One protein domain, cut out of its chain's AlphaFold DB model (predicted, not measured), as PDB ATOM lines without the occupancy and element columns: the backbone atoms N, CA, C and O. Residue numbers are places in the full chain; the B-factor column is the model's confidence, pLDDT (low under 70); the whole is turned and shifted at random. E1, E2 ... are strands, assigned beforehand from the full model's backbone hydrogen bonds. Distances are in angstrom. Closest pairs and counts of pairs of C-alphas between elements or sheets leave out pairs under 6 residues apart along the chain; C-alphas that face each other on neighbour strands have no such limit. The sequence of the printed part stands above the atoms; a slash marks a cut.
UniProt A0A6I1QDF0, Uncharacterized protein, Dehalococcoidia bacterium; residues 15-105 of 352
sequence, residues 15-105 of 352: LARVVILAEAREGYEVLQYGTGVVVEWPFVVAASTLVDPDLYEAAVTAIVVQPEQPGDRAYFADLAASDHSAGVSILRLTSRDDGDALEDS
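AT A GLANCE: This is residues 15 to 105 of the 352 residues of an uncharacterized protein of Dehalococcoidia bacterium (UniProt A0A6I1QDF0). Six strands ring one axis in a small closed barrel, with the long unnamed stretch 48 to 59 at one end. The printed part has 91 residues with six named strands, E1 to E6, and no named helix: all strand. Round the ring run E1 E2 E3 E6 E5 E4 and back to E1, antiparallel throughout. It is compact, radius of gyration of the C-alphas 12.7 A, spanning 36 by 35 by 24 A.

IN THESE COORDINATES: E1, residues 15 to 24, begins at C-alpha 15 (79.787, 4.314, 243.561) and measures 28.3 A. E2, 27 to 40, 31.4 A, bends by 78 degrees at residue 31. E3 is 43 to 47, 13.5 A; E4 60 to 67, 20.4 A; E5 75 to 83, 22.5 A; E6 88 to 96, 23.6 A, ending at C-alpha 96 (94.762, -4.494, 244.180).

HOW THE PARTS SIT: E1 E2 E3 and E4 E5 E6 are meanders, each strand the antiparallel neighbour of the one before. E1 to E4 and E3 to E6 are Greek keys, the first strand the antiparallel neighbour of the fourth. Within hydrogen-bond range are, for instance, N 18 and O 34 of the hairpin E1 and E2, 2.9 A; N 44 and O 91 of E3 and E6, 2.9 A; and N 19 and O 64 of E1 and E4, 2.8 A.

THE WHOLE: The C-alphas farthest apart, Arg 25 and Ser 105, are 37.3 A apart. The printed part has no cut; the E3 to E4 link is long. pLDDT is under 70 at residues 53 to 59, 70 to 72 and 99 to 105.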
ATOM      1  N   LEU A  15      78.994   3.252 242.950       83.88
ATOM      2  CA  LEU A  15      79.787   4.314 243.561       83.88
ATOM      3  C   LEU A  15      81.147   3.765 243.991       83.88
ATOM      4  O   LEU A  15      81.262   2.618 244.425       83.88
ATOM      5  N   ALA A  16      82.163   4.607 243.878       84.69
ATOM      6  CA  ALA A  16      83.493   4.344 244.386       84.69
ATOM      7  C   ALA A  16      84.010   5.559 245.149       84.69
ATOM      8  O   ALA A  16      83.751   6.705 244.784       84.69
ATOM      9  N   ARG A  17      84.772   5.318 246.204       87.44
ATOM     10  CA  ARG A  17      85.550   6.344 246.896       87.44
ATOM     11  C   ARG A  17      86.881   6.481 246.191       87.44
ATOM     12  O   ARG A  17      87.493   5.471 245.868       87.44
ATOM     13  N   VAL A  18      87.307   7.712 245.948       86.75
ATOM     14  CA  VAL A  18      88.597   8.028 245.331       86.75
ATOM     15  C   VAL A  18      89.415   8.807 246.350       86.75
ATOM     16  O   VAL A  18      88.949   9.823 246.862       86.75
ATOM     17  N   VAL A  19      90.614   8.324 246.652       86.88
ATOM     18  CA  VAL A  19      91.548   8.933 247.601       86.88
ATOM     19  C   VAL A  19      92.870   9.174 246.888       86.88
ATOM     20  O   VAL A  19      93.409   8.271 246.252       86.88
ATOM     21  N   ILE A  20      93.389  10.393 246.991       85.50
ATOM     22  CA  ILE A  20      94.683  10.783 246.434       85.50
ATOM     23  C   ILE A  20      95.689  10.836 247.567       85.50
ATOM     24  O   ILE A  20      95.486  11.550 248.552       85.50
ATOM     25  N   LEU A  21      96.769  10.079 247.416       82.62
ATOM     26  CA  LEU A  21      97.824   9.957 248.409       82.62
ATOM     27  C   LEU A  21      99.120  10.578 247.894       82.62
ATOM     28  O   LEU A  21      99.481  10.395 246.727       82.62
ATOM     29  N   ALA A  22      99.840  11.241 248.793       81.69
ATOM     30  CA  ALA A  22     101.219  11.665 248.609       81.69
ATOM     31  C   ALA A  22     102.166  10.922 249.533       81.69
ATOM     32  O   ALA A  22     101.812  10.609 250.665       81.69
ATOM     33  N   GLU A  23     103.388  10.677 249.074       75.38
ATOM     34  CA  GLU A  23     104.464  10.169 249.916       75.38
ATOM     35  C   GLU A  23     104.888  11.245 250.925       75.38
ATOM     36  O   GLU A  23     105.289  12.356 250.570       75.38
ATOM     37  N   ALA A  24     104.808  10.895 252.204       73.25
ATOM     38  CA  ALA A  24     105.292  11.693 253.318       73.25
ATOM     39  C   ALA A  24     106.570  11.063 253.887       73.25
ATOM     40  O   ALA A  24     106.913   9.916 253.604       73.25
ATOM     41  N   ARG A  25     107.288  11.797 254.749       70.44
ATOM     42  CA  ARG A  25     108.517  11.278 255.392       70.44
ATOM     43  C   ARG A  25     108.303   9.969 256.158       70.44
ATOM     44  O   ARG A  25     109.253   9.209 256.310       70.44
ATOM     45  N   GLU A  26     107.085   9.732 256.635       70.19
ATOM     46  CA  GLU A  26     106.689   8.546 257.391       70.19
ATOM     47  C   GLU A  26     105.366   7.987 256.837       70.19
ATOM     48  O   GLU A  26     104.341   7.996 257.510       70.19
ATOM     49  N   GLY A  27     105.371   7.526 255.580       80.75
ATOM     50  CA  GLY A  27     104.231   6.837 254.963       80.75
ATOM     51  C   GLY A  27     103.524   7.672 253.899       80.75
ATOM     52  O   GLY A  27     104.175   8.223 253.016       80.75
ATOM     53  N   TYR A  28     102.194   7.742 253.969       78.69
ATOM     54  CA  TYR A  28     101.368   8.460 252.999       78.69
ATOM     55  C   TYR A  28     100.493   9.511 253.684       78.69
ATOM     56  O   TYR A  28      99.932   9.261 254.748       78.69
ATOM     57  N   GLU A  29     100.344  10.669 253.052       81.19
ATOM     58  CA  GLU A  29      99.409  11.723 253.436       81.19
ATOM     59  C   GLU A  29      98.243  11.762 252.443       81.19
ATOM     60  O   GLU A  29      98.443  11.681 251.229       81.19
ATOM     61  N   VAL A  30      97.013  11.881 252.946       83.88
ATOM     62  CA  VAL A  30      95.835  12.072 252.092       83.88
ATOM     63  C   VAL A  30      95.809  13.518 251.618       83.88
ATOM     64  O   VAL A  30      95.548  14.423 252.406       83.88
ATOM     65  N   LEU A  31      96.032  13.730 250.323       78.38
ATOM     66  CA  LEU A  31      95.940  15.053 249.706       78.38
ATOM     67  C   LEU A  31      94.487  15.456 249.459       78.38
ATOM     68  O   LEU A  31      94.102  16.605 249.665       78.38
ATOM     69  N   GLN A  32      93.675  14.504 248.995       84.38
ATOM     70  CA  GLN A  32      92.289  14.755 248.623       84.38
ATOM     71  C   GLN A  32      91.460  13.476 248.690       84.38
ATOM     72  O   GLN A  32      91.964  12.370 248.490       84.38
ATOM     73  N   TYR A  33      90.163  13.636 248.936       87.50
ATOM     74  CA  TYR A  33      89.187  12.556 248.903       87.50
ATOM     75  C   TYR A  33      87.951  12.987 248.110       87.50
ATOM     76  O   TYR A  33      87.584  14.163 248.081       87.50
ATOM     77  N   GLY A  34      87.290  12.028 247.472       89.56
ATOM     78  CA  GLY A  34      86.075  12.272 246.711       89.56
ATOM     79  C   GLY A  34      85.349  10.994 246.314       89.56
ATOM     80  O   GLY A  34      85.621   9.903 246.820       89.56
ATOM     81  N   THR A  35      84.403  11.144 245.394       86.56
ATOM     82  CA  THR A  35      83.566  10.051 244.893       86.56
ATOM     83  C   THR A  35      83.711   9.946 243.382       86.56
ATOM     84  O   THR A  35      83.699  10.953 242.673       86.56
ATOM     85  N   GLY A  36      83.829   8.717 242.899       88.88
ATOM     86  CA  GLY A  36      83.754   8.347 241.497       88.88
ATOM     87  C   GLY A  36      82.624   7.351 241.242       88.88
ATOM     88  O   GLY A  36      81.966   6.862 242.161       88.88
ATOM     89  N   VAL A  37      82.393   7.052 239.969       88.44
ATOM     90  CA  VAL A  37      81.421   6.053 239.517       88.44
ATOM     91  C   VAL A  37      82.140   5.037 238.642       88.44
ATOM     92  O   VAL A  37      82.754   5.411 237.643       88.44
ATOM     93  N   VAL A  38      82.048   3.757 238.997       85.88
ATOM     94  CA  VAL A  38      82.482   2.649 238.138       85.88
ATOM     95  C   VAL A  38      81.506   2.572 236.967       85.88
ATOM     96  O   VAL A  38      80.349   2.187 237.149       85.88
ATOM     97  N   VAL A  39      81.948   2.991 235.779       82.81
ATOM     98  CA  VAL A  39      81.110   3.003 234.564       82.81
ATOM     99  C   VAL A  39      81.219   1.693 233.793       82.81
ATOM    100  O   VAL A  39      80.223   1.177 233.296       82.81
ATOM    101  N   GLU A  40      82.424   1.140 233.739       84.88
ATOM    102  CA  GLU A  40      82.756  -0.129 233.106       84.88
ATOM    103  C   GLU A  40      84.045  -0.604 233.753       84.88
ATOM    104  O   GLU A  40      84.999   0.158 233.770       84.88
ATOM    105  N   TRP A  41      84.106  -1.817 234.291       79.25
ATOM    106  CA  TRP A  41      85.347  -2.316 234.884       79.25
ATOM    107  C   TRP A  41      86.467  -2.411 233.827       79.25
ATOM    108  O   TRP A  41      86.209  -2.954 232.750       79.25
ATOM    109  N   PRO A  42      87.704  -1.934 234.087       88.94
ATOM    110  CA  PRO A  42      88.256  -1.380 235.332       88.94
ATOM    111  C   PRO A  42      88.335   0.164 235.342       88.94
ATOM    112  O   PRO A  42      89.323   0.738 235.788       88.94
ATOM    113  N   PHE A  43      87.346   0.865 234.798       88.00
ATOM    114  CA  PHE A  43      87.312   2.320 234.650       88.00
ATOM    115  C   PHE A  43      86.336   3.003 235.615       88.00
ATOM    116  O   PHE A  43      85.169   2.622 235.759       88.00
ATOM    117  N   VAL A  44      86.814   4.088 236.224       88.25
ATOM    118  CA  VAL A  44      86.059   4.936 237.148       88.25
ATOM    119  C   VAL A  44      86.065   6.372 236.651       88.25
ATOM    120  O   VAL A  44      87.109   6.914 236.309       88.25
ATOM    121  N   VAL A  45      84.896   7.004 236.626       89.31
ATOM    122  CA  VAL A  45      84.752   8.423 236.291       89.31
ATOM    123  C   VAL A  45      84.690   9.235 237.576       89.31
ATOM    124  O   VAL A  45      83.866   8.952 238.444       89.31
ATOM    125  N   ALA A  46      85.538  10.252 237.690       90.06
ATOM    126  CA  ALA A  46      85.632  11.141 238.844       90.06
ATOM    127  C   ALA A  46      85.687  12.613 238.399       90.06
ATOM    128  O   ALA A  46      85.911  12.914 237.224       90.06
ATOM    129  N   ALA A  47      85.464  13.541 239.333       86.06
ATOM    130  CA  ALA A  47      85.646  14.965 239.059       86.06
ATOM    131  C   ALA A  47      87.128  15.266 238.778       86.06
ATOM    132  O   ALA A  47      87.992  14.800 239.516       86.06
ATOM    133  N   SER A  48      87.437  16.061 237.750       83.75
ATOM    134  CA  SER A  48      88.838  16.327 237.382       83.75
ATOM    135  C   SER A  48      89.608  17.106 238.437       83.75
ATOM    136  O   SER A  48      90.813  16.939 238.564       83.75
ATOM    137  N   THR A  49      88.911  17.899 239.249       82.56
ATOM    138  CA  THR A  49      89.491  18.593 240.404       82.56
ATOM    139  C   THR A  49      89.982  17.641 241.492       82.56
ATOM    140  O   THR A  49      90.689  18.093 242.386       82.56
ATOM    141  N   LEU A  50      89.601  16.356 241.442       79.88
ATOM    142  CA  LEU A  50      90.139  15.319 242.320       79.88
ATOM    143  C   LEU A  50      91.492  14.793 241.844       79.88
ATOM    144  O   LEU A  50      92.228  14.238 242.639       79.88
ATOM    145  N   VAL A  51      91.807  14.898 240.553       78.00
ATOM    146  CA  VAL A  51      92.957  14.208 239.942       78.00
ATOM    147  C   VAL A  51      93.800  15.176 239.120       78.00
ATOM    148  O   VAL A  51      94.480  14.775 238.179       78.00
ATOM    149  N   ASP A  52      93.715  16.467 239.435       79.06
ATOM    150  CA  ASP A  52      94.358  17.499 238.641       79.06
ATOM    151  C   ASP A  52      95.880  17.447 238.855       79.06
ATOM    152  O   ASP A  52      96.350  17.769 239.950       79.06
ATOM    153  N   PRO A  53      96.671  17.024 237.853       62.62
ATOM    154  CA  PRO A  53      98.110  16.878 238.024       62.62
ATOM    155  C   PRO A  53      98.794  18.228 238.266       62.62
ATOM    156  O   PRO A  53      99.832  18.264 238.927       62.62
ATOM    157  N   ASP A  54      98.199  19.333 237.802       69.44
ATOM    158  CA  ASP A  54      98.747  20.677 237.990       69.44
ATOM    159  C   ASP A  54      98.553  21.173 239.434       69.44
ATOM    160  O   ASP A  54      99.314  22.019 239.903       69.44
ATOM    161  N   LEU A  55      97.577  20.629 240.179       62.19
ATOM    162  CA  LEU A  55      97.406  20.927 241.609       62.19
ATOM    163  C   LEU A  55      98.466  20.248 242.484       62.19
ATOM    164  O   LEU A  55      98.705  20.683 243.611       62.19
ATOM    165  N   TYR A  56      99.113  19.198 241.978       61.56
ATOM    166  CA  TYR A  56      99.963  18.313 242.767       61.56
ATOM    167  C   TYR A  56     101.347  18.153 242.141       61.56
ATOM    168  O   TYR A  56     101.789  17.022 241.945       61.56
ATOM    169  N   GLU A  57     102.023  19.280 241.870       52.44
ATOM    170  CA  GLU A  57     103.272  19.476 241.095       52.44
ATOM    171  C   GLU A  57     104.388  18.401 241.172       52.44
ATOM    172  O   GLU A  57     105.278  18.411 240.328       52.44
ATOM    173  N   ALA A  58     104.380  17.473 242.129       52.84
ATOM    174  CA  ALA A  58     105.111  16.196 242.079       52.84
ATOM    175  C   ALA A  58     104.653  15.212 243.179       52.84
ATOM    176  O   ALA A  58     105.392  14.293 243.528       52.84
ATOM    177  N   ALA A  59     103.494  15.443 243.803       59.78
ATOM    178  CA  ALA A  59     103.183  14.856 245.104       59.78
ATOM    179  C   ALA A  59     102.271  13.629 245.034       59.78
ATOM    180  O   ALA A  59     102.192  12.916 246.020       59.78
ATOM    181  N   VAL A  60     101.589  13.351 243.916       70.50
ATOM    182  CA  VAL A  60     100.701  12.177 243.844       70.50
ATOM    183  C   VAL A  60     101.526  10.907 243.700       70.50
ATOM    184  O   VAL A  60     102.153  10.671 242.669       70.50
ATOM    185  N   THR A  61     101.477  10.071 244.728       72.88
ATOM    186  CA  THR A  61     102.140   8.765 244.743       72.88
ATOM    187  C   THR A  61     101.167   7.645 244.411       72.88
ATOM    188  O   THR A  61     101.560   6.661 243.790       72.88
ATOM    189  N   ALA A  62      99.894   7.790 244.787       79.56
ATOM    190  CA  ALA A  62      98.873   6.796 244.492       79.56
ATOM    191  C   ALA A  62      97.473   7.411 244.399       79.56
ATOM    192  O   ALA A  62      97.116   8.312 245.159       79.56
ATOM    193  N   ILE A  63      96.663   6.856 243.499       83.75
ATOM    194  CA  ILE A  63      95.213   7.036 243.480       83.75
ATOM    195  C   ILE A  63      94.621   5.722 243.965       83.75
ATOM    196  O   ILE A  63      94.843   4.682 243.351       83.75
ATOM    197  N   VAL A  64      93.889   5.765 245.071       85.88
ATOM    198  CA  VAL A  64      93.244   4.593 245.656       85.88
ATOM    199  C   VAL A  64      91.746   4.700 245.440       85.88
ATOM    200  O   VAL A  64      91.118   5.697 245.795       85.88
ATOM    201  N   VAL A  65      91.169   3.662 244.848       82.44
ATOM    202  CA  VAL A  65      89.748   3.571 244.548       82.44
ATOM    203  C   VAL A  65      89.141   2.397 245.300       82.44
ATOM    204  O   VAL A  65      89.558   1.258 245.112       82.44
ATOM    205  N   GLN A  66      88.127   2.660 246.119       87.50
ATOM    206  CA  GLN A  66      87.381   1.626 246.833       87.50
ATOM    207  C   GLN A  66      85.910   1.652 246.397       87.50
ATOM    208  O   GLN A  66      85.205   2.614 246.719       87.50
ATOM    209  N   PRO A  67      85.423   0.646 245.654       81.81
ATOM    210  CA  PRO A  67      84.004   0.540 245.323       81.81
ATOM    211  C   PRO A  67      83.149   0.338 246.600       81.81
ATOM    212  O   PRO A  67      83.634  -0.176 247.604       81.81
ATOM    213  N   GLU A  68      81.905   0.829 246.622       77.25
ATOM    214  CA  GLU A  68      81.062   0.858 247.839       77.25
ATOM    215  C   GLU A  68      80.219  -0.416 248.080       77.25
ATOM    216  O   GLU A  68      79.126  -0.338 248.650       77.25
ATOM    217  N   GLN A  69      80.673  -1.607 247.675       72.00
ATOM    218  CA  GLN A  69      79.987  -2.863 248.009       72.00
ATOM    219  C   GLN A  69      80.560  -3.527 249.272       72.00
ATOM    220  O   GLN A  69      81.727  -3.348 249.631       72.00
ATOM    221  N   PRO A  70      79.737  -4.303 250.003       39.16
ATOM    222  CA  PRO A  70      80.187  -4.997 251.202       39.16
ATOM    223  C   PRO A  70      81.315  -5.991 250.882       39.16
ATOM    224  O   PRO A  70      81.092  -6.976 250.184       39.16
ATOM    225  N   GLY A  71      82.502  -5.757 251.449       62.38
ATOM    226  CA  GLY A  71      83.692  -6.589 251.229       62.38
ATOM    227  C   GLY A  71      84.628  -6.092 250.124       62.38
ATOM    228  O   GLY A  71      85.606  -6.778 249.821       62.38
ATOM    229  N   ASP A  72      84.356  -4.920 249.545       68.69
ATOM    230  CA  ASP A  72      85.158  -4.381 248.455       68.69
ATOM    231  C   ASP A  72      86.549  -3.934 248.902       68.69
ATOM    232  O   ASP A  72      86.735  -3.156 249.848       68.69
ATOM    233  N   ARG A  73      87.527  -4.451 248.160       80.62
ATOM    234  CA  ARG A  73      88.947  -4.135 248.287       80.62
ATOM    235  C   ARG A  73      89.248  -2.769 247.687       80.62
ATOM    236  O   ARG A  73      88.533  -2.295 246.800       80.62
ATOM    237  N   ALA A  74      90.320  -2.157 248.167       84.88
ATOM    238  CA  ALA A  74      90.866  -0.970 247.546       84.88
ATOM    239  C   ALA A  74      91.741  -1.362 246.345       84.88
ATOM    240  O   ALA A  74      92.402  -2.401 246.332       84.88
ATOM    241  N   TYR A  75      91.729  -0.516 245.324       87.94
ATOM    242  CA  TYR A  75      92.505  -0.685 244.104       87.94
ATOM    243  C   TYR A  75      93.375   0.540 243.891       87.94
ATOM    244  O   TYR A  75      92.913   1.666 244.072       87.94
ATOM    245  N   PHE A  76      94.607   0.335 243.449       89.75
ATOM    246  CA  PHE A  76      95.383   1.409 242.854       89.75
ATOM    247  C   PHE A  76      94.827   1.737 241.472       89.75
ATOM    248  O   PHE A  76      94.301   0.867 240.770       89.75
ATOM    249  N   ALA A  77      94.918   3.003 241.090       89.81
ATOM    250  CA  ALA A  77      94.452   3.490 239.808       89.81
ATOM    251  C   ALA A  77      95.450   4.462 239.181       89.81
ATOM    252  O   ALA A  77      96.122   5.220 239.875       89.81
ATOM    253  N   ASP A  78      95.466   4.476 237.855       88.69
ATOM    254  CA  ASP A  78      96.173   5.464 237.049       88.69
ATOM    255  C   ASP A  78      95.167   6.416 236.399       88.69
ATOM    256  O   ASP A  78      94.041   6.033 236.056       88.69
ATOM    257  N   LEU A  79      95.580   7.661 236.169       88.94
ATOM    258  CA  LEU A  79      94.811   8.594 235.351       88.94
ATOM    259  C   LEU A  79      94.881   8.157 233.879       88.94
ATOM    260  O   LEU A  79      95.923   8.266 233.239       88.94
ATOM    261  N   ALA A  80      93.762   7.678 233.336       87.31
ATOM    262  CA  ALA A  80      93.673   7.222 231.951       87.31
ATOM    263  C   ALA A  80      93.356   8.365 230.979       87.31
ATOM    264  O   ALA A  80      93.910   8.420 229.885       87.31
ATOM    265  N   ALA A  81      92.462   9.280 231.360       87.44
ATOM    266  CA  ALA A  81      92.128  10.465 230.571       87.44
ATOM    267  C   ALA A  81      91.584  11.584 231.468       87.44
ATOM    268  O   ALA A  81      91.001  11.314 232.515       87.44
ATOM    269  N   SER A  82      91.725  12.840 231.048       85.12
ATOM    270  CA  SER A  82      91.154  13.993 231.751       85.12
ATOM    271  C   SER A  82      90.670  15.050 230.762       85.12
ATOM    272  O   SER A  82      91.358  15.350 229.786       85.12
ATOM    273  N   ASP A  83      89.501  15.628 231.028       84.00
ATOM    274  CA  ASP A  83      89.003  16.850 230.401       84.00
ATOM    275  C   ASP A  83      88.654  17.866 231.497       84.00
ATOM    276  O   ASP A  83      87.538  17.908 232.027       84.00
ATOM    277  N   HIS A  84      89.628  18.719 231.824       80.88
ATOM    278  CA  HIS A  84      89.486  19.771 232.834       80.88
ATOM    279  C   HIS A  84      88.413  20.800 232.460       80.88
ATOM    280  O   HIS A  84      87.815  21.416 233.339       80.88
ATOM    281  N   SER A  85      88.124  20.979 231.165       77.00
ATOM    282  CA  SER A  85      87.086  21.913 230.720       77.00
ATOM    283  C   SER A  85      85.675  21.383 230.983       77.00
ATOM    284  O   SER A  85      84.759  22.167 231.241       77.00
ATOM    285  N   ALA A  86      85.514  20.057 230.959       76.62
ATOM    286  CA  ALA A  86      84.287  19.363 231.331       76.62
ATOM    287  C   ALA A  86      84.208  19.042 232.833       76.62
ATOM    288  O   ALA A  86      83.131  18.702 233.324       76.62
ATOM    289  N   GLY A  87      85.321  19.154 233.564       82.50
ATOM    290  CA  GLY A  87      85.397  18.820 234.984       82.50
ATOM    291  C   GLY A  87      85.444  17.312 235.250       82.50
ATOM    292  O   GLY A  87      84.996  16.878 236.311       82.50
ATOM    293  N   VAL A  88      85.917  16.501 234.294       85.31
ATOM    294  CA  VAL A  88      85.820  15.031 234.339       85.31
ATOM    295  C   VAL A  88      87.173  14.368 234.094       85.31
ATOM    296  O   VAL A  88      87.882  14.725 233.157       85.31
ATOM    297  N   SER A  89      87.489  13.346 234.886       88.12
ATOM    298  CA  SER A  89      88.630  12.452 234.678       88.12
ATOM    299  C   SER A  89      88.192  10.990 234.688       88.12
ATOM    300  O   SER A  89      87.238  10.609 235.368       88.12
ATOM    301  N   ILE A  90      88.903  10.168 233.918       89.12
ATOM    302  CA  ILE A  90      88.748   8.718 233.848       89.12
ATOM    303  C   ILE A  90      89.980   8.095 234.493       89.12
ATOM    304  O   ILE A  90      91.106   8.307 234.046       89.12
ATOM    305  N   LEU A  91      89.745   7.307 235.530       90.38
ATOM    306  CA  LEU A  91      90.729   6.504 236.233       90.38
ATOM    307  C   LEU A  91      90.644   5.066 235.730       90.38
ATOM    308  O   LEU A  91      89.545   4.548 235.532       90.38
ATOM    309  N   ARG A  92      91.787   4.412 235.548       90.88
ATOM    310  CA  ARG A  92      91.875   2.979 235.262       90.88
ATOM    311  C   ARG A  92      92.469   2.283 236.474       90.88
ATOM    312  O   ARG A  92      93.591   2.592 236.851       90.88
ATOM    313  N   LEU A  93      91.745   1.335 237.051       87.94
ATOM    314  CA  LEU A  93      92.259   0.496 238.130       87.94
ATOM    315  C   LEU A  93      93.379  -0.397 237.576       87.94
ATOM    316  O   LEU A  93      93.252  -0.931 236.469       87.94
ATOM    317  N   THR A  94      94.478  -0.525 238.313       85.00
ATOM    318  CA  THR A  94      95.715  -1.170 237.843       85.00
ATOM    319  C   THR A  94      96.107  -2.386 238.667       85.00
ATOM    320  O   THR A  94      96.435  -3.431 238.100       85.00
ATOM    321  N   SER A  95      96.030  -2.294 239.989       81.25
ATOM    322  CA  SER A  95      96.305  -3.414 240.888       81.25
ATOM    323  C   SER A  95      95.446  -3.332 242.137       81.25
ATOM    324  O   SER A  95      94.901  -2.281 242.479       81.25
ATOM    325  N   ARG A  96      95.325  -4.455 242.832       75.56
ATOM    326  CA  ARG A  96      94.762  -4.494 244.180       75.56
ATOM    327  C   ARG A  96      95.764  -3.934 245.192       75.56
ATOM    328  O   ARG A  96      96.968  -3.878 244.929       75.56
ATOM    329  N   ASP A  97      95.253  -3.494 246.337       70.31
ATOM    330  CA  ASP A  97      96.051  -3.026 247.479       70.31
ATOM    331  C   ASP A  97      96.983  -4.105 248.063       70.31
ATOM    332  O   ASP A  97      98.041  -3.780 248.598       70.31
ATOM    333  N   ASP A  98      96.641  -5.382 247.882       73.06
ATOM    334  CA  ASP A  98      97.475  -6.549 248.201       73.06
ATOM    335  C   ASP A  98      98.657  -6.772 247.231       73.06
ATOM    336  O   ASP A  98      99.495  -7.644 247.467       73.06
ATOM    337  N   GLY A  99      98.780  -5.944 246.187       60.44
ATOM    338  CA  GLY A  99      99.876  -5.982 245.219       60.44
ATOM    339  C   GLY A  99      99.640  -6.919 244.033       60.44
ATOM    340  O   GLY A  99     100.492  -6.976 243.142       60.44
ATOM    341  N   ASP A 100      98.496  -7.605 243.975       69.12
ATOM    342  CA  ASP A 100      98.139  -8.423 242.821       69.12
ATOM    343  C   ASP A 100      97.730  -7.520 241.648       69.12
ATOM    344  O   ASP A 100      96.805  -6.700 241.735       69.12
ATOM    345  N   ALA A 101      98.439  -7.655 240.526       63.34
ATOM    346  CA  ALA A 101      98.045  -7.013 239.279       63.34
ATOM    347  C   ALA A 101      96.668  -7.534 238.843       63.34
ATOM    348  O   ALA A 101      96.378  -8.720 239.000       63.34
ATOM    349  N   LEU A 102      95.835  -6.665 238.262       64.06
ATOM    350  CA  LEU A 102      94.607  -7.123 237.609       64.06
ATOM    351  C   LEU A 102      95.001  -8.015 236.425       64.06
ATOM    352  O   LEU A 102      95.669  -7.555 235.493       64.06
ATOM    353  N   GLU A 103      94.655  -9.300 236.482       65.69
ATOM    354  CA  GLU A 103      94.981 -10.233 235.406       65.69
ATOM    355  C   GLU A 103      94.132  -9.902 234.168       65.69
ATOM    356  O   GLU A 103      92.973  -9.511 234.274       65.69
ATOM    357  N   ASP A 104      94.673 -10.092 232.961       50.03
ATOM    358  CA  ASP A 104      93.933  -9.858 231.704       50.03
ATOM    359  C   ASP A 104      92.713 -10.804 231.575       50.03
ATOM    360  O   ASP A 104      91.805 -10.560 230.789       50.03
ATOM    361  N   SER A 105      92.645 -11.866 232.391       45.59
ATOM    362  CA  SER A 105      91.460 -12.722 232.561       45.59
ATOM    363  C   SER A 105      90.288 -12.046 233.280       45.59
ATOM    364  O   SER A 105      89.170 -12.551 233.198       45.59
TER     365      SER A 105